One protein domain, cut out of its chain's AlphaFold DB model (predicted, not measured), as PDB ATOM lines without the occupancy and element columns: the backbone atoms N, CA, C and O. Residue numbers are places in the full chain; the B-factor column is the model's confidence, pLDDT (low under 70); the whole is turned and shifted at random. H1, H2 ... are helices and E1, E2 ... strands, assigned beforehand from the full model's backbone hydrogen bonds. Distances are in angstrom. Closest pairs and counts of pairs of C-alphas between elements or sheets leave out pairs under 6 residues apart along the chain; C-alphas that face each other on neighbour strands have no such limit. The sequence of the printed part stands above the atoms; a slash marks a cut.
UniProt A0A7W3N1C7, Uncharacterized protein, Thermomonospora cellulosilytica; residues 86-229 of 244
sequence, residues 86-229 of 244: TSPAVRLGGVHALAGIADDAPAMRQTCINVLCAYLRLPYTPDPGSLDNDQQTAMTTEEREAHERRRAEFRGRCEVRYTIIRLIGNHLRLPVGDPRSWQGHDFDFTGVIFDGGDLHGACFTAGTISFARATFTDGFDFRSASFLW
ATOM      1  N   THR A  86      21.394  41.418  -9.306       91.50
ATOM      2  CA  THR A  86      22.694  41.500  -8.612       91.50
ATOM      3  C   THR A  86      22.860  42.823  -7.862       91.50
ATOM      4  O   THR A  86      23.466  42.868  -6.790       91.50
ATOM      5  N   SER A  87      22.308  43.915  -8.403       95.19
ATOM      6  CA  SER A  87      22.447  45.257  -7.829       95.19
ATOM      7  C   SER A  87      21.646  45.402  -6.527       95.19
ATOM      8  O   SER A  87      20.414  45.325  -6.567       95.19
ATOM      9  N   PRO A  88      22.287  45.708  -5.380       93.94
ATOM     10  CA  PRO A  88      21.584  45.920  -4.114       93.94
ATOM     11  C   PRO A  88      20.477  46.979  -4.197       93.94
ATOM     12  O   PRO A  88      19.412  46.803  -3.610       93.94
ATOM     13  N   ALA A  89      20.690  48.047  -4.972       95.62
ATOM     14  CA  ALA A  89      19.705  49.111  -5.151       95.62
ATOM     15  C   ALA A  89      18.429  48.614  -5.853       95.62
ATOM     16  O   ALA A  89      17.319  48.949  -5.439       95.62
ATOM     17  N   VAL A  90      18.573  47.770  -6.881       97.62
ATOM     18  CA  VAL A  90      17.424  47.196  -7.600       97.62
ATOM     19  C   VAL A  90      16.667  46.215  -6.706       97.62
ATOM     20  O   VAL A  90      15.436  46.256  -6.650       97.62
ATOM     21  N   ARG A  91      17.395  45.415  -5.918       97.62
ATOM     22  CA  ARG A  91      16.799  44.495  -4.938       97.62
ATOM     23  C   ARG A  91      16.001  45.226  -3.869       97.62
ATOM     24  O   ARG A  91      14.891  44.801  -3.562       97.62
ATOM     25  N   LEU A  92      16.516  46.341  -3.341       97.88
ATOM     26  CA  LEU A  92      15.778  47.203  -2.408       97.88
ATOM     27  C   LEU A  92      14.474  47.719  -3.031       97.88
ATOM     28  O   LEU A  92      13.431  47.691  -2.378       97.88
ATOM     29  N   GLY A  93      14.506  48.110  -4.308       97.88
ATOM     30  CA  GLY A  93      13.299  48.456  -5.062       97.88
ATOM     31  C   GLY A  93      12.297  47.297  -5.150       97.88
ATOM     32  O   GLY A  93      11.099  47.511  -4.981       97.88
ATOM     33  N   GLY A  94      12.779  46.067  -5.356       98.31
ATOM     34  CA  GLY A  94      11.961  44.849  -5.321       98.31
ATOM     35  C   GLY A  94      11.326  44.590  -3.951       98.31
ATOM     36  O   GLY A  94      10.125  44.341  -3.871       98.31
ATOM     37  N   VAL A  95      12.095  44.726  -2.865       98.56
ATOM     38  CA  VAL A  95      11.598  44.579  -1.485       98.56
ATOM     39  C   VAL A  95      10.480  45.580  -1.182       98.56
ATOM     40  O   VAL A  95       9.420  45.190  -0.693       98.56
ATOM     41  N   HIS A  96      10.687  46.861  -1.496       98.56
ATOM     42  CA  HIS A  96       9.673  47.891  -1.270       98.56
ATOM     43  C   HIS A  96       8.428  47.691  -2.140       98.56
ATOM     44  O   HIS A  96       7.317  47.891  -1.657       98.56
ATOM     45  N   ALA A  97       8.594  47.246  -3.388       98.50
ATOM     46  CA  ALA A  97       7.467  46.919  -4.255       98.50
ATOM     47  C   ALA A  97       6.645  45.738  -3.711       98.50
ATOM     48  O   ALA A  97       5.422  45.822  -3.687       98.50
ATOM     49  N   LEU A  98       7.290  44.673  -3.216       98.69
ATOM     50  CA  LEU A  98       6.593  43.543  -2.590       98.69
ATOM     51  C   LEU A  98       5.805  43.968  -1.346       98.69
ATOM     52  O   LEU A  98       4.670  43.529  -1.176       98.69
ATOM     53  N   ALA A  99       6.382  44.829  -0.502       98.38
ATOM     54  CA  ALA A  99       5.674  45.364   0.658       98.38
ATOM     55  C   ALA A  99       4.475  46.233   0.244       98.38
ATOM     56  O   ALA A  99       3.382  46.034   0.759       98.38
ATOM     57  N   GLY A 100       4.638  47.112  -0.750       98.00
ATOM     58  CA  GLY A 100       3.528  47.913  -1.280       98.00
ATOM     59  C   GLY A 100       2.404  47.058  -1.875       98.00
ATOM     60  O   GLY A 100       1.237  47.309  -1.611       98.00
ATOM     61  N   ILE A 101       2.735  45.986  -2.603       98.00
ATOM     62  CA  ILE A 101       1.731  45.033  -3.107       98.00
ATOM     63  C   ILE A 101       1.016  44.327  -1.952       98.00
ATOM     64  O   ILE A 101      -0.193  44.125  -2.017       98.00
ATOM     65  N   ALA A 102       1.744  43.950  -0.899       97.88
ATOM     66  CA  ALA A 102       1.155  43.326   0.280       97.88
ATOM     67  C   ALA A 102       0.157  44.260   0.988       97.88
ATOM     68  O   ALA A 102      -0.849  43.793   1.529       97.88
ATOM     69  N   ASP A 103       0.411  45.565   0.964       97.25
ATOM     70  CA  ASP A 103      -0.468  46.586   1.527       97.25
ATOM     71  C   ASP A 103      -1.695  46.840   0.640       97.25
ATOM     72  O   ASP A 103      -2.818  46.795   1.141       97.25
ATOM     73  N   ASP A 104      -1.484  47.026  -0.667       96.06
ATOM     74  CA  ASP A 104      -2.528  47.329  -1.656       96.06
ATOM     75  C   ASP A 104      -3.473  46.143  -1.914       96.06
ATOM     76  O   ASP A 104      -4.660  46.331  -2.179       96.06
ATOM     77  N   ALA A 105      -2.949  44.913  -1.873       95.31
ATOM     78  CA  ALA A 105      -3.666  43.694  -2.233       95.31
ATOM     79  C   ALA A 105      -3.600  42.656  -1.094       95.31
ATOM     80  O   ALA A 105      -2.759  41.750  -1.126       95.31
ATOM     81  N   PRO A 106      -4.522  42.713  -0.107       93.94
ATOM     82  CA  PRO A 106      -4.530  41.800   1.040       93.94
ATOM     83  C   PRO A 106      -4.521  40.313   0.659       93.94
ATOM     84  O   PRO A 106      -3.871  39.511   1.323       93.94
ATOM     85  N   ALA A 107      -5.168  39.944  -0.454       93.62
ATOM     86  CA  ALA A 107      -5.176  38.572  -0.969       93.62
ATOM     87  C   ALA A 107      -3.778  38.049  -1.367       93.62
ATOM     88  O   ALA A 107      -3.553  36.842  -1.373       93.62
ATOM     89  N   MET A 108      -2.827  38.939  -1.678       96.06
ATOM     90  CA  MET A 108      -1.445  38.591  -2.033       96.06
ATOM     91  C   MET A 108      -0.448  38.783  -0.888       96.06
ATOM     92  O   MET A 108       0.723  38.428  -1.033       96.06
ATOM     93  N   ARG A 109      -0.893  39.292   0.266       97.31
ATOM     94  CA  ARG A 109      -0.029  39.620   1.405       97.31
ATOM     95  C   ARG A 109       0.800  38.433   1.878       97.31
ATOM     96  O   ARG A 109       2.019  38.553   1.966       97.31
ATOM     97  N   GLN A 110       0.174  37.273   2.089       97.81
ATOM     98  CA  GLN A 110       0.899  36.060   2.486       97.81
ATOM     99  C   GLN A 110       1.942  35.650   1.436       97.81
ATOM    100  O   GLN A 110       3.053  35.263   1.785       97.81
ATOM    101  N   THR A 111       1.623  35.778   0.147       98.19
ATOM    102  CA  THR A 111       2.556  35.465  -0.944       98.19
ATOM    103  C   THR A 111       3.765  36.401  -0.936       98.19
ATOM    104  O   THR A 111       4.898  35.929  -1.015       98.19
ATOM    105  N   CYS A 112       3.557  37.711  -0.773       98.50
ATOM    106  CA  CYS A 112       4.652  38.672  -0.632       98.50
ATOM    107  C   CYS A 112       5.513  38.378   0.605       98.50
ATOM    108  O   CYS A 112       6.739  38.324   0.495       98.50
ATOM    109  N   ILE A 113       4.889  38.117   1.761       98.50
ATOM    110  CA  ILE A 113       5.589  37.741   3.002       98.50
ATOM    111  C   ILE A 113       6.438  36.485   2.782       98.50
ATOM    112  O   ILE A 113       7.607  36.458   3.169       98.50
ATOM    113  N   ASN A 114       5.894  35.470   2.106       98.50
ATOM    114  CA  ASN A 114       6.605  34.227   1.815       98.50
ATOM    115  C   ASN A 114       7.853  34.462   0.955       98.50
ATOM    116  O   ASN A 114       8.896  33.873   1.240       98.50
ATOM    117  N   VAL A 115       7.780  35.331  -0.059       98.56
ATOM    118  CA  VAL A 115       8.942  35.695  -0.890       98.56
ATOM    119  C   VAL A 115      10.008  36.410  -0.059       98.56
ATOM    120  O   VAL A 115      11.186  36.063  -0.137       98.56
ATOM    121  N   LEU A 116       9.604  37.368   0.778       98.44
ATOM    122  CA  LEU A 116      10.515  38.099   1.659       98.44
ATOM    123  C   LEU A 116      11.202  37.160   2.670       98.44
ATOM    124  O   LEU A 116      12.420  37.217   2.848       98.44
ATOM    125  N   CYS A 117      10.450  36.237   3.273       98.06
ATOM    126  CA  CYS A 117      10.992  35.217   4.171       98.06
ATOM    127  C   CYS A 117      11.909  34.231   3.431       98.06
ATOM    128  O   CYS A 117      12.976  33.880   3.929       98.06
ATOM    129  N   ALA A 118      11.542  33.803   2.219       97.75
ATOM    130  CA  ALA A 118      12.383  32.946   1.385       97.75
ATOM    131  C   ALA A 118      13.721  33.609   1.042       97.75
ATOM    132  O   ALA A 118      14.762  32.960   1.118       97.75
ATOM    133  N   TYR A 119      13.712  34.908   0.751       96.75
ATOM    134  CA  TYR A 119      14.935  35.666   0.523       96.75
ATOM    135  C   TYR A 119      15.849  35.671   1.759       96.75
ATOM    136  O   TYR A 119      17.060  35.484   1.636       96.75
ATOM    137  N   LEU A 120      15.292  35.844   2.965       95.81
ATOM    138  CA  LEU A 120      16.080  35.803   4.205       95.81
ATOM    139  C   LEU A 120      16.735  34.436   4.455       95.81
ATOM    140  O   LEU A 120      17.782  34.384   5.108       95.81
ATOM    141  N   ARG A 121      16.148  33.360   3.918       94.88
ATOM    142  CA  ARG A 121      16.649  31.978   3.997       94.88
ATOM    143  C   ARG A 121      17.715  31.633   2.951       94.88
ATOM    144  O   ARG A 121      18.242  30.523   2.990       94.88
ATOM    145  N   LEU A 122      18.040  32.539   2.024       92.81
ATOM    146  CA  LEU A 122      19.150  32.329   1.089       92.81
ATOM    147  C   LEU A 122      20.481  32.130   1.840       92.81
ATOM    148  O   LEU A 122      20.630  32.655   2.949       92.81
ATOM    149  N   PRO A 123      21.453  31.405   1.245       87.44
ATOM    150  CA  PRO A 123      22.736  31.134   1.881       87.44
ATOM    151  C   PRO A 123      23.397  32.391   2.444       87.44
ATOM    152  O   PRO A 123      23.487  33.430   1.784       87.44
ATOM    153  N   TYR A 124      23.868  32.275   3.681       79.88
ATOM    154  CA  TYR A 124      24.530  33.357   4.387       79.88
ATOM    155  C   TYR A 124      26.017  33.397   4.032       79.88
ATOM    156  O   TYR A 124      26.714  32.389   4.142       79.88
ATOM    157  N   THR A 125      26.508  34.570   3.638       82.19
ATOM    158  CA  THR A 125      27.945  34.829   3.499       82.19
ATOM    159  C   THR A 125      28.384  35.700   4.675       82.19
ATOM    160  O   THR A 125      27.849  36.809   4.789       82.19
ATOM    161  N   PRO A 126      29.320  35.229   5.520       80.12
ATOM    162  CA  PRO A 126      29.752  35.949   6.715       80.12
ATOM    163  C   PRO A 126      30.464  37.262   6.379       80.12
ATOM    164  O   PRO A 126      30.918  37.463   5.248       80.12
ATOM    165  N   ASP A 127      30.547  38.149   7.376       86.50
ATOM    166  CA  ASP A 127      31.278  39.412   7.265       86.50
ATOM    167  C   ASP A 127      32.752  39.128   6.917       86.50
ATOM    168  O   ASP A 127      33.410  38.379   7.645       86.50
ATOM    169  N   PRO A 128      33.294  39.695   5.821       87.00
ATOM    170  CA  PRO A 128      34.722  39.604   5.505       87.00
ATOM    171  C   PRO A 128      35.637  40.289   6.542       87.00
ATOM    172  O   PRO A 128      36.856  40.186   6.412       87.00
ATOM    173  N   GLY A 129      35.076  40.980   7.539       87.69
ATOM    174  CA  GLY A 129      35.796  41.636   8.624       87.69
ATOM    175  C   GLY A 129      36.362  42.999   8.227       87.69
ATOM    176  O   GLY A 129      36.386  43.381   7.056       87.69
ATOM    177  N   SER A 130      36.812  43.761   9.223       86.19
ATOM    178  CA  SER A 130      37.617  44.966   9.016       86.19
ATOM    179  C   SER A 130      39.097  44.624   9.115       86.19
ATOM    180  O   SER A 130      39.498  43.958  10.066       86.19
ATOM    181  N   LEU A 131      39.894  45.124   8.175       86.00
ATOM    182  CA  LEU A 131      41.348  45.033   8.252       86.00
ATOM    183  C   LEU A 131      41.886  46.070   9.240       86.00
ATOM    184  O   LEU A 131      41.498  47.241   9.159       86.00
ATOM    185  N   ASP A 132      42.795  45.664  10.120       89.44
ATOM    186  CA  ASP A 132      43.583  46.606  10.918       89.44
ATOM    187  C   ASP A 132      44.685  47.291  10.075       89.44
ATOM    188  O   ASP A 132      44.870  47.002   8.888       89.44
ATOM    189  N   ASN A 133      45.392  48.254  10.671       85.62
ATOM    190  CA  ASN A 133      46.420  49.034   9.972       85.62
ATOM    191  C   ASN A 133      47.617  48.173   9.528       85.62
ATOM    192  O   ASN A 133      48.205  48.438   8.475       85.62
ATOM    193  N   ASP A 134      47.967  47.147  10.303       87.44
ATOM    194  CA  ASP A 134      49.114  46.280  10.029       87.44
ATOM    195  C   ASP A 134      48.798  45.352   8.848       87.44
ATOM    196  O   ASP A 134      49.586  45.238   7.905       87.44
ATOM    197  N   GLN A 135      47.594  44.777   8.836       86.44
ATOM    198  CA  GLN A 135      47.047  43.985   7.736       86.44
ATOM    199  C   GLN A 135      46.906  44.812   6.461       86.44
ATOM    200  O   GLN A 135      47.296  44.352   5.388       86.44
ATOM    201  N   GLN A 136      46.390  46.043   6.563       83.50
ATOM    202  CA  GLN A 136      46.307  46.932   5.406       83.50
ATOM    203  C   GLN A 136      47.696  47.179   4.830       83.50
ATOM    204  O   GLN A 136      47.882  46.990   3.634       83.50
ATOM    205  N   THR A 137      48.681  47.531   5.659       85.69
ATOM    206  CA  THR A 137      50.037  47.865   5.198       85.69
ATOM    207  C   THR A 137      50.746  46.669   4.556       85.69
ATOM    208  O   THR A 137      51.467  46.855   3.576       85.69
ATOM    209  N   ALA A 138      50.491  45.451   5.044       90.06
ATOM    210  CA  ALA A 138      51.045  44.210   4.503       90.06
ATOM    211  C   ALA A 138      50.423  43.764   3.163       90.06
ATOM    212  O   ALA A 138      51.069  43.035   2.413       90.06
ATOM    213  N   MET A 139      49.193  44.187   2.850       91.06
ATOM    214  CA  MET A 139      48.494  43.811   1.615       91.06
ATOM    215  C   MET A 139      48.913  44.665   0.417       91.06
ATOM    216  O   MET A 139      49.086  45.884   0.528       91.06
ATOM    217  N   THR A 140      48.976  44.028  -0.751       94.56
ATOM    218  CA  THR A 140      49.118  44.700  -2.049       94.56
ATOM    219  C   THR A 140      47.889  45.554  -2.375       94.56
ATOM    220  O   THR A 140      46.799  45.340  -1.839       94.56
ATOM    221  N   THR A 141      48.034  46.516  -3.291       92.62
ATOM    222  CA  THR A 141      46.912  47.351  -3.756       92.62
ATOM    223  C   THR A 141      45.752  46.506  -4.289       92.62
ATOM    224  O   THR A 141      44.603  46.743  -3.926       92.62
ATOM    225  N   GLU A 142      46.043  45.470  -5.080       94.31
ATOM    226  CA  GLU A 142      45.025  44.603  -5.682       94.31
ATOM    227  C   GLU A 142      44.233  43.810  -4.626       94.31
ATOM    228  O   GLU A 142      43.005  43.706  -4.698       94.31
ATOM    229  N   GLU A 143      44.911  43.301  -3.594       93.88
ATOM    230  CA  GLU A 143      44.259  42.603  -2.484       93.88
ATOM    231  C   GLU A 143      43.358  43.535  -1.664       93.88
ATOM    232  O   GLU A 143      42.271  43.121  -1.238       93.88
ATOM    233  N   ARG A 144      43.778  44.793  -1.458       90.75
ATOM    234  CA  ARG A 144      42.977  45.814  -0.762       90.75
ATOM    235  C   ARG A 144      41.708  46.135  -1.543       90.75
ATOM    236  O   ARG A 144      40.616  46.036  -0.987       90.75
ATOM    237  N   GLU A 145      41.825  46.405  -2.841       92.75
ATOM    238  CA  GLU A 145      40.668  46.660  -3.708       92.75
ATOM    239  C   GLU A 145      39.709  45.458  -3.749       92.75
ATOM    240  O   GLU A 145      38.486  45.616  -3.710       92.75
ATOM    241  N   ALA A 146      40.235  44.229  -3.788       92.88
ATOM    242  CA  ALA A 146      39.415  43.020  -3.727       92.88
ATOM    243  C   ALA A 146      38.673  42.880  -2.387       92.88
ATOM    244  O   ALA A 146      37.506  42.478  -2.368       92.88
ATOM    245  N   HIS A 147      39.319  43.219  -1.267       91.56
ATOM    246  CA  HIS A 147      38.673  43.246   0.044       91.56
ATOM    247  C   HIS A 147      37.571  44.314   0.105       91.56
ATOM    248  O   HIS A 147      36.466  44.026   0.568       91.56
ATOM    249  N   GLU A 148      37.819  45.510  -0.426       91.62
ATOM    250  CA  GLU A 148      36.824  46.582  -0.498       91.62
ATOM    251  C   GLU A 148      35.597  46.192  -1.328       91.62
ATOM    252  O   GLU A 148      34.468  46.425  -0.883       91.62
ATOM    253  N   ARG A 149      35.790  45.526  -2.477       91.94
ATOM    254  CA  ARG A 149      34.689  44.977  -3.290       91.94
ATOM    255  C   ARG A 149      33.851  43.974  -2.499       91.94
ATOM    256  O   ARG A 149      32.638  44.152  -2.389       91.94
ATOM    257  N   ARG A 150      34.489  42.987  -1.853       92.31
ATOM    258  CA  ARG A 150      33.793  42.009  -0.992       92.31
ATOM    259  C   ARG A 150      33.019  42.686   0.140       92.31
ATOM    260  O   ARG A 150      31.893  42.290   0.440       92.31
ATOM    261  N   ARG A 151      33.588  43.730   0.756       92.00
ATOM    262  CA  ARG A 151      32.909  44.520   1.795       92.00
ATOM    263  C   ARG A 151      31.712  45.295   1.259       92.00
ATOM    264  O   ARG A 151      30.685  45.345   1.930       92.00
ATOM    265  N   ALA A 152      31.830  45.910   0.085       91.31
ATOM    266  CA  ALA A 152      30.728  46.634  -0.543       91.31
ATOM    267  C   ALA A 152      29.566  45.690  -0.893       91.31
ATOM    268  O   ALA A 152      28.416  45.995  -0.576       91.31
ATOM    269  N   GLU A 153      29.866  44.517  -1.454       91.06
ATOM    270  CA  GLU A 153      28.883  43.466  -1.739       91.06
ATOM    271  C   GLU A 153      28.218  42.933  -0.464       91.06
ATOM    272  O   GLU A 153      26.993  42.783  -0.419       91.06
ATOM    273  N   PHE A 154      29.008  42.682   0.588       91.62
ATOM    274  CA  PHE A 154      28.498  42.269   1.895       91.62
ATOM    275  C   PHE A 154      27.524  43.303   2.466       91.62
ATOM    276  O   PHE A 154      26.375  42.957   2.742       91.62
ATOM    277  N   ARG A 155      27.930  44.580   2.542       91.44
ATOM    278  CA  ARG A 155      27.063  45.669   3.021       91.44
ATOM    279  C   ARG A 155      25.781  45.766   2.205       91.44
ATOM    280  O   ARG A 155      24.703  45.764   2.783       91.44
ATOM    281  N   GLY A 156      25.879  45.776   0.874       91.75
ATOM    282  CA  GLY A 156      24.706  45.852   0.003       91.75
ATOM    283  C   GLY A 156      23.715  44.708   0.237       91.75
ATOM    284  O   GLY A 156      22.506  44.925   0.260       91.75
ATOM    285  N   ARG A 157      24.205  43.487   0.469       90.62
ATOM    286  CA  ARG A 157      23.355  42.337   0.800       90.62
ATOM    287  C   ARG A 157      22.704  42.475   2.180       90.62
ATOM    288  O   ARG A 157      21.512  42.181   2.299       90.62
ATOM    289  N   CYS A 158      23.459  42.913   3.190       91.19
ATOM    290  CA  CYS A 158      22.948  43.165   4.540       91.19
ATOM    291  C   CYS A 158      21.861  44.246   4.535       91.19
ATOM    292  O   CYS A 158      20.803  44.020   5.108       91.19
ATOM    293  N   GLU A 159      22.043  45.343   3.793       94.06
ATOM    294  CA  GLU A 159      21.034  46.406   3.663       94.06
ATOM    295  C   GLU A 159      19.680  45.880   3.167       94.06
ATOM    296  O   GLU A 159      18.623  46.242   3.697       94.06
ATOM    297  N   VAL A 160      19.687  44.971   2.184       95.69
ATOM    298  CA  VAL A 160      18.447  44.345   1.705       95.69
ATOM    299  C   VAL A 160      17.818  43.484   2.804       95.69
ATOM    300  O   VAL A 160      16.621  43.602   3.060       95.69
ATOM    301  N   ARG A 161      18.608  42.646   3.491       94.88
ATOM    302  CA  ARG A 161      18.118  41.781   4.584       94.88
ATOM    303  C   ARG A 161      17.525  42.599   5.731       94.88
ATOM    304  O   ARG A 161      16.407  42.323   6.163       94.88
ATOM    305  N   TYR A 162      18.229  43.634   6.180       93.81
ATOM    306  CA  TYR A 162      17.780  44.519   7.252       93.81
ATOM    307  C   TYR A 162      16.532  45.295   6.857       93.81
ATOM    308  O   TYR A 162      15.628  45.458   7.673       93.81
ATOM    309  N   THR A 163      16.426  45.711   5.595       96.88
ATOM    310  CA  THR A 163      15.208  46.345   5.086       96.88
ATOM    311  C   THR A 163      14.016  45.395   5.126       96.88
ATOM    312  O   THR A 163      12.946  45.810   5.566       96.88
ATOM    313  N   ILE A 164      14.188  44.122   4.759       97.56
ATOM    314  CA  ILE A 164      13.115  43.122   4.867       97.56
ATOM    315  C   ILE A 164      12.668  42.959   6.323       97.56
ATOM    316  O   ILE A 164      11.475  43.057   6.608       97.56
ATOM    317  N   ILE A 165      13.611  42.757   7.248       95.69
ATOM    318  CA  ILE A 165      13.313  42.582   8.679       95.69
ATOM    319  C   ILE A 165      12.600  43.817   9.236       95.69
ATOM    320  O   ILE A 165      11.580  43.692   9.909       95.69
ATOM    321  N   ARG A 166      13.091  45.016   8.903       96.06
ATOM    322  CA  ARG A 166      12.493  46.291   9.312       96.06
ATOM    323  C   ARG A 166      11.075  46.457   8.779       96.06
ATOM    324  O   ARG A 166      10.207  46.900   9.523       96.06
ATOM    325  N   LEU A 167      10.820  46.114   7.514       97.81
ATOM    326  CA  LEU A 167       9.471  46.176   6.947       97.81
ATOM    327  C   LEU A 167       8.542  45.185   7.643       97.81
ATOM    328  O   LEU A 167       7.463  45.590   8.061       97.81
ATOM    329  N   ILE A 168       8.971  43.939   7.845       97.12
ATOM    330  CA  ILE A 168       8.199  42.953   8.613       97.12
ATOM    331  C   ILE A 168       7.871  43.508  10.008       97.12
ATOM    332  O   ILE A 168       6.704  43.561  10.391       97.12
ATOM    333  N   GLY A 169       8.875  43.997  10.740       95.94
ATOM    334  CA  GLY A 169       8.696  44.578  12.071       95.94
ATOM    335  C   GLY A 169       7.724  45.754  12.086       95.94
ATOM    336  O   GLY A 169       6.829  45.803  12.925       95.94
ATOM    337  N   ASN A 170       7.840  46.675  11.130       96.75
ATOM    338  CA  ASN A 170       6.955  47.833  11.029       96.75
ATOM    339  C   ASN A 170       5.489  47.430  10.829       96.75
ATOM    340  O   ASN A 170       4.631  47.968  11.523       96.75
ATOM    341  N   HIS A 171       5.197  46.466   9.952       97.31
ATOM    342  CA  HIS A 171       3.818  46.021   9.725       97.31
ATOM    343  C   HIS A 171       3.254  45.206  10.892       97.31
ATOM    344  O   HIS A 171       2.049  45.227  11.132       97.31
ATOM    345  N   LEU A 172       4.108  44.515  11.652       95.62
ATOM    346  CA  LEU A 172       3.697  43.794  12.860       95.62
ATOM    347  C   LEU A 172       3.450  44.720  14.056       95.62
ATOM    348  O   LEU A 172       2.697  44.358  14.958       95.62
ATOM    349  N   ARG A 173       4.049  45.915  14.064       95.12
ATOM    350  CA  ARG A 173       3.814  46.965  15.071       95.12
ATOM    351  C   ARG A 173       2.578  47.815  14.792       95.12
ATOM    352  O   ARG A 173       2.204  48.623  15.640       95.12
ATOM    353  N   LEU A 174       1.971  47.686  13.611       95.56
ATOM    354  CA  LEU A 174       0.758  48.433  13.293       95.56
ATOM    355  C   LEU A 174      -0.375  48.071  14.269       95.56
ATOM    356  O   LEU A 174      -0.448  46.923  14.723       95.56
ATOM    357  N   PRO A 175      -1.271  49.022  14.591       92.25
ATOM    358  CA  PRO A 175      -2.408  48.755  15.460       92.25
ATOM    359  C   PRO A 175      -3.265  47.591  14.956       92.25
ATOM    360  O   PRO A 175      -3.400  47.367  13.750       92.25
ATOM    361  N   VAL A 176      -3.888  46.871  15.889       84.25
ATOM    362  CA  VAL A 176      -4.853  45.815  15.558       84.25
ATOM    363  C   VAL A 176      -5.982  46.417  14.716       84.25
ATOM    364  O   VAL A 176      -6.577  47.422  15.101       84.25
ATOM    365  N   GLY A 177      -6.269  45.799  13.571       86.44
ATOM    366  CA  GLY A 177      -7.285  46.268  12.629       86.44
ATOM    367  C   GLY A 177      -6.790  47.259  11.569       86.44
ATOM    368  O   GLY A 177      -7.577  47.601  10.690       86.44
ATOM    369  N   ASP A 178      -5.518  47.693  11.586       94.69
ATOM    370  CA  ASP A 178      -4.954  48.431  10.443       94.69
ATOM    371  C   ASP A 178      -4.959  47.509   9.204       94.69
ATOM    372  O   ASP A 178      -4.442  46.386   9.279       94.69
ATOM    373  N   PRO A 179      -5.522  47.944   8.059       94.38
ATOM    374  CA  PRO A 179      -5.628  47.114   6.859       94.38
ATOM    375  C   PRO A 179      -4.274  46.681   6.283       94.38
ATOM    376  O   PRO A 179      -4.230  45.697   5.541       94.38
ATOM    377  N   ARG A 180      -3.182  47.373   6.628       96.38
ATOM    378  CA  ARG A 180      -1.799  47.050   6.240       96.38
ATOM    379  C   ARG A 180      -1.077  46.208   7.285       96.38
ATOM    380  O   ARG A 180       0.065  45.825   7.075       96.38
ATOM    381  N   SER A 181      -1.699  45.915   8.426       95.88
ATOM    382  CA  SER A 181      -1.072  45.060   9.431       95.88
ATOM    383  C   SER A 181      -0.777  43.677   8.848       95.88
ATOM    384  O   SER A 181      -1.607  43.080   8.154       95.88
ATOM    385  N   TRP A 182       0.425  43.170   9.128       96.50
ATOM    386  CA  TRP A 182       0.829  41.804   8.762       96.50
ATOM    387  C   TRP A 182       0.630  40.821   9.916       96.50
ATOM    388  O   TRP A 182       1.007  39.654   9.834       96.50
ATOM    389  N   GLN A 183      -0.007  41.276  10.990       93.81
ATOM    390  CA  GLN A 183      -0.571  40.403  12.007       93.81
ATOM    391  C   GLN A 183      -1.516  39.367  11.369       93.81
ATOM    392  O   GLN A 183      -2.156  39.636  10.351       93.81
ATOM    393  N   GLY A 184      -1.576  38.160  11.925       92.75
ATOM    394  CA  GLY A 184      -2.391  37.052  11.412       92.75
ATOM    395  C   GLY A 184      -1.745  36.187  10.334       92.75
ATOM    396  O   GLY A 184      -2.342  35.183   9.956       92.75
ATOM    397  N   HIS A 185      -0.560  36.555   9.845       95.31
ATOM    398  CA  HIS A 185       0.113  35.884   8.731       95.31
ATOM    399  C   HIS A 185       1.212  34.925   9.200       95.31
ATOM    400  O   HIS A 185       1.739  35.044  10.309       95.31
ATOM    401  N   ASP A 186       1.572  33.982   8.331       95.62
ATOM    402  CA  ASP A 186       2.633  33.014   8.588       95.62
ATOM    403  C   ASP A 186       4.014  33.593   8.242       95.62
ATOM    404  O   ASP A 186       4.196  34.223   7.197       95.62
ATOM    405  N   PHE A 187       5.007  33.324   9.091       96.25
ATOM    406  CA  PHE A 187       6.398  33.738   8.917       96.25
ATOM    407  C   PHE A 187       7.348  32.546   9.086       96.25
ATOM    408  O   PHE A 187       7.521  32.010  10.184       96.25
ATOM    409  N   ASP A 188       8.005  32.143   7.998       95.62
ATOM    410  CA  ASP A 188       9.009  31.078   8.016       95.62
ATOM    411  C   ASP A 188      10.435  31.645   7.988       95.62
ATOM    412  O   ASP A 188      11.004  31.920   6.928       95.62
ATOM    413  N   PHE A 189      11.037  31.769   9.170       95.19
ATOM    414  CA  PHE A 189      12.440  32.136   9.354       95.19
ATOM    415  C   PHE A 189      13.338  30.915   9.594       95.19
ATOM    416  O   PHE A 189      14.415  31.033  10.186       95.19
ATOM    417  N   THR A 190      12.921  29.726   9.147       94.38
ATOM    418  CA  THR A 190      13.698  28.500   9.343       94.38
ATOM    419  C   THR A 190      15.097  28.638   8.737       94.38
ATOM    420  O   THR A 190      15.245  28.856   7.536       94.38
ATOM    421  N   GLY A 191      16.137  28.447   9.552       93.25
ATOM    422  CA  GLY A 191      17.534  28.510   9.114       93.25
ATOM    423  C   GLY A 191      18.082  29.920   8.874       93.25
ATOM    424  O   GLY A 191      19.210  30.043   8.405       93.25
ATOM    425  N   VAL A 192      17.317  30.978   9.165       93.81
ATOM    426  CA  VAL A 192      17.780  32.359   8.975       93.81
ATOM    427  C   VAL A 192      18.847  32.705  10.014       93.81
ATOM    428  O   VAL A 192      18.653  32.500  11.211       93.81
ATOM    429  N   ILE A 193      19.963  33.271   9.555       91.50
ATOM    430  CA  ILE A 193      20.952  33.927  10.418       91.50
ATOM    431  C   ILE A 193      20.576  35.404  10.522       91.50
ATOM    432  O   ILE A 193      20.642  36.141   9.539       91.50
ATOM    433  N   PHE A 194      20.139  35.822  11.700       89.94
ATOM    434  CA  PHE A 194      19.839  37.205  12.027       89.94
ATOM    435  C   PHE A 194      21.114  37.884  12.525       89.94
ATOM    436  O   PHE A 194      21.472  37.750  13.693       89.94
ATOM    437  N   ASP A 195      21.783  38.577  11.604       85.88
ATOM    438  CA  ASP A 195      23.030  39.324  11.801       85.88
ATOM    439  C   ASP A 195      22.822  40.802  12.175       85.88
ATOM    440  O   ASP A 195      23.767  41.576  12.308       85.88
ATOM    441  N   GLY A 196      21.562  41.188  12.357       83.50
ATOM    442  CA  GLY A 196      21.121  42.531  12.692       83.50
ATOM    443  C   GLY A 196      19.637  42.702  12.382       83.50
ATOM    444  O   GLY A 196      19.008  41.850  11.744       83.50
ATOM    445  N   GLY A 197      19.067  43.809  12.845       82.69
ATOM    446  CA  GLY A 197      17.649  44.116  12.688       82.69
ATOM    447  C   GLY A 197      16.900  44.169  14.015       82.69
ATOM    448  O   GLY A 197      17.442  43.892  15.083       82.69
ATOM    449  N   ASP A 198      15.645  44.588  13.927       84.81
ATOM    450  CA  ASP A 198      14.837  44.942  15.084       84.81
ATOM    451  C   ASP A 198      13.390  44.480  14.884       84.81
ATOM    452  O   ASP A 198      12.720  44.882  13.928       84.81
ATOM    453  N   LEU A 199      12.919  43.640  15.808       88.38
ATOM    454  CA  LEU A 199      11.524  43.222  15.944       88.38
ATOM    455  C   LEU A 199      10.967  43.591  17.330       88.38
ATOM    456  O   LEU A 199       9.959  43.032  17.765       88.38
ATOM    457  N   HIS A 200      11.581  44.555  18.022       88.12
ATOM    458  CA  HIS A 200      11.089  45.093  19.286       88.12
ATOM    459  C   HIS A 200       9.632  45.534  19.154       88.12
ATOM    460  O   HIS A 200       9.287  46.270  18.227       88.12
ATOM    461  N   GLY A 201       8.769  45.102  20.072       87.56
ATOM    462  CA  GLY A 201       7.347  45.458  20.055       87.56
ATOM    463  C   GLY A 201       6.558  44.925  18.852       87.56
ATOM    464  O   GLY A 201       5.431  45.362  18.638       87.56
ATOM    465  N   ALA A 202       7.125  44.022  18.043       91.56
ATOM    466  CA  ALA A 202       6.378  43.357  16.983       91.56
ATOM    467  C   ALA A 202       5.323  42.424  17.594       91.56
ATOM    468  O   ALA A 202       5.623  41.607  18.472       91.56
ATOM    469  N   CYS A 203       4.088  42.533  17.112       90.75
ATOM    470  CA  CYS A 203       2.990  41.695  17.564       90.75
ATOM    471  C   CYS A 203       2.762  40.564  16.566       90.75
ATOM    472  O   CYS A 203       2.376  40.803  15.428       90.75
ATOM    473  N   PHE A 204       2.960  39.323  16.999       86.44
ATOM    474  CA  PHE A 204       2.600  38.124  16.251       86.44
ATOM    475  C   PHE A 204       1.289  37.588  16.827       86.44
ATOM    476  O   PHE A 204       1.268  36.949  17.886       86.44
ATOM    477  N   THR A 205       0.180  37.921  16.171       84.00
ATOM    478  CA  THR A 205      -1.171  37.509  16.572       84.00
ATOM    479  C   THR A 205      -1.718  36.559  15.520       84.00
ATOM    480  O   THR A 205      -1.702  36.906  14.350       84.00
ATOM    481  N   ALA A 206      -2.173  35.362  15.908       75.94
ATOM    482  CA  ALA A 206      -2.551  34.306  14.956       75.94
ATOM    483  C   ALA A 206      -1.436  33.977  13.919       75.94
ATOM    484  O   ALA A 206      -0.329  34.509  13.988       75.94
ATOM    485  N   GLY A 207      -1.679  33.024  13.017       81.81
ATOM    486  CA  GLY A 207      -0.642  32.524  12.103       81.81
ATOM    487  C   GLY A 207       0.482  31.738  12.799       81.81
ATOM    488  O   GLY A 207       0.516  31.556  14.020       81.81
ATOM    489  N   THR A 208       1.398  31.218  11.993       87.19
ATOM    490  CA  THR A 208       2.520  30.377  12.406       87.19
ATOM    491  C   THR A 208       3.823  31.130  12.221       87.19
ATOM    492  O   THR A 208       4.129  31.589  11.126       87.19
ATOM    493  N   ILE A 209       4.643  31.184  13.267       90.44
ATOM    494  CA  ILE A 209       6.014  31.678  13.169       90.44
ATOM    495  C   ILE A 209       7.012  30.562  13.466       90.44
ATOM    496  O   ILE A 209       6.967  29.937  14.527       90.44
ATOM    497  N   SER A 210       7.919  30.305  12.525       89.69
ATOM    498  CA  SER A 210       8.993  29.324  12.686       89.69
ATOM    499  C   SER A 210      10.347  30.014  12.739       89.69
ATOM    500  O   SER A 210      10.762  30.664  11.786       89.69
ATOM    501  N   PHE A 211      11.072  29.786  13.832       90.75
ATOM    502  CA  PHE A 211      12.499  30.092  13.964       90.75
ATOM    503  C   PHE A 211      13.342  28.809  13.997       90.75
ATOM    504  O   PHE A 211      14.433  28.780  14.565       90.75
ATOM    505  N   ALA A 212      12.831  27.703  13.450       90.94
ATOM    506  CA  ALA A 212      13.529  26.426  13.504       90.94
ATOM    507  C   ALA A 212      14.916  26.540  12.847       90.94
ATOM    508  O   ALA A 212      15.033  26.907  11.683       90.94
ATOM    509  N   ARG A 213      15.986  26.215  13.584       92.25
ATOM    510  CA  ARG A 213      17.386  26.373  13.134       92.25
ATOM    511  C   ARG A 213      17.804  27.821  12.821       92.25
ATOM    512  O   ARG A 213      18.832  28.013  12.179       92.25
ATOM    513  N   ALA A 214      17.032  28.827  13.231       92.25
ATOM    514  CA  ALA A 214      17.469  30.214  13.135       92.25
ATOM    515  C   ALA A 214      18.615  30.480  14.122       92.25
ATOM    516  O   ALA A 214      18.656  29.909  15.213       92.25
ATOM    517  N   THR A 215      19.538  31.353  13.734       90.75
ATOM    518  CA  THR A 215      20.647  31.810  14.580       90.75
ATOM    519  C   THR A 215      20.504  33.306  14.796       90.75
ATOM    520  O   THR A 215      20.278  34.035  13.835       90.75
ATOM    521  N   PHE A 216      20.653  33.766  16.035       88.56
ATOM    522  CA  PHE A 216      20.636  35.186  16.383       88.56
ATOM    523  C   PHE A 216      22.030  35.576  16.855       88.56
ATOM    524  O   PHE A 216      22.524  35.001  17.828       88.56
ATOM    525  N   THR A 217      22.676  36.501  16.151       83.38
ATOM    526  CA  THR A 217      23.947  37.077  16.599       83.38
ATOM    527  C   THR A 217      23.686  38.289  17.491       83.38
ATOM    528  O   THR A 217      22.554  38.770  17.600       83.38
ATOM    529  N   ASP A 218      24.732  38.789  18.146       67.56
ATOM    530  CA  ASP A 218      24.620  39.986  18.979       67.56
ATOM    531  C   ASP A 218      24.098  41.176  18.153       67.56
ATOM    532  O   ASP A 218      24.497  41.377  17.007       67.56
ATOM    533  N   GLY A 219      23.174  41.948  18.738       70.88
ATOM    534  CA  GLY A 219      22.585  43.141  18.116       70.88
ATOM    535  C   GLY A 219      21.151  42.998  17.599       70.88
ATOM    536  O   GLY A 219      20.561  44.008  17.223       70.88
ATOM    537  N   PHE A 220      20.556  41.799  17.613       80.62
ATOM    538  CA  PHE A 220      19.139  41.633  17.272       80.62
ATOM    539  C   PHE A 220      18.219  41.872  18.483       80.62
ATOM    540  O   PHE A 220      18.350  41.191  19.503       80.62
ATOM    541  N   ASP A 221      17.253  42.794  18.370       77.69
ATOM    542  CA  ASP A 221      16.306  43.107  19.453       77.69
ATOM    543  C   ASP A 221      14.922  42.458  19.245       77.69
ATOM    544  O   ASP A 221      14.243  42.683  18.243       77.69
ATOM    545  N   PHE A 222      14.496  41.665  20.236       77.25
ATOM    546  CA  PHE A 222      13.165  41.041  20.342       77.25
ATOM    547  C   PHE A 222      12.394  41.478  21.590       77.25
ATOM    548  O   PHE A 222      11.342  40.911  21.905       77.25
ATOM    549  N   ARG A 223      12.908  42.435  22.368       79.69
ATOM    550  CA  ARG A 223      12.250  42.843  23.612       79.69
ATOM    551  C   ARG A 223      10.831  43.326  23.312       79.69
ATOM    552  O   ARG A 223      10.556  43.912  22.267       79.69
ATOM    553  N   SER A 224       9.906  43.035  24.218       80.88
ATOM    554  CA  SER A 224       8.490  43.403  24.073       80.88
ATOM    555  C   SER A 224       7.772  42.807  22.849       80.88
ATOM    556  O   SER A 224       6.628  43.177  22.602       80.88
ATOM    557  N   ALA A 225       8.389  41.895  22.082       80.88
ATOM    558  CA  ALA A 225       7.681  41.166  21.035       80.88
ATOM    559  C   ALA A 225       6.647  40.228  21.676       80.88
ATOM    560  O   ALA A 225       6.970  39.452  22.582       80.88
ATOM    561  N   SER A 226       5.397  40.305  21.224       81.62
ATOM    562  CA  SER A 226       4.305  39.501  21.776       81.62
ATOM    563  C   SER A 226       3.949  38.355  20.835       81.62
ATOM    564  O   SER A 226       3.657  38.592  19.664       81.62
ATOM    565  N   PHE A 227       3.902  37.135  21.366       78.62
ATOM    566  CA  PHE A 227       3.483  35.932  20.646       78.62
ATOM    567  C   PHE A 227       2.175  35.430  21.259       78.62
ATOM    568  O   PHE A 227       2.178  34.694  22.247       78.62
ATOM    569  N   LEU A 228       1.044  35.875  20.715       67.44
ATOM    570  CA  LEU A 228      -0.275  35.478  21.208       67.44
ATOM    571  C   LEU A 228      -0.708  34.197  20.486       67.44
ATOM    572  O   LEU A 228      -1.423  34.231  19.486       67.44
ATOM    573  N   TRP A 229      -0.225  33.057  20.988       58.25
ATOM    574  CA  TRP A 229      -0.633  31.722  20.549       58.25
ATOM    575  C   TRP A 229      -1.808  31.225  21.407       58.25
ATOM    576  O   TRP A 229      -1.793  31.371  22.631       58.25
TER     577      TRP A 229
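AT A GLANCE: This is residues 86 to 229 of the 244 residues of an uncharacterized protein of Thermomonospora cellulosilytica (UniProt A0A7W3N1C7). A helical hairpin, H1 and H2, packs beside the long helix H4, which runs beyond it to H3; after H4, residues 185 to 228 wind in two stacked turns. The printed part has 144 residues, with four named helices and two named strands in the order H1 H2 H3 H4 E1 E2, E1 and E2 parallel; the class is mostly helix, as helices hold 70 and strands 6 of the 76 residues in named elements. The whole is only just loose, close to compact: radius of gyration of the C-alphas 17.7 A, spans 58 by 29 by 23 A.

IN THESE COORDINATES: H1, residues 88 to 104, begins at C-alpha (21.584, 45.920, -4.114) and spans 24.3 A; H2, 106 to 120, 21.7 A. H3 is 133 to 138; H4, 141 to 172, 46.4 A. E1 is 203 to 205; E2, 226 to 228, ends at C-alpha (-0.275, 35.478, 21.208).

HOW THE PARTS SIT: H1, H2 and H4 form an up-and-down bundle, each running against the one before. H1 touches H4 at Pro 88 and Gly 156, closest C-alphas 5.2 A. N 204 and O 226, 2.8 A, are within hydrogen-bond range. Every O i to N i+4 pair is within range in H1, H3 and H4; in H2, 9 of 11.

THE WHOLE: The printed part has no cut. Links H2 to H3, H4 to E1 and E1 to E2 are long. Residues 218 and 228 to 229 have pLDDT under 70.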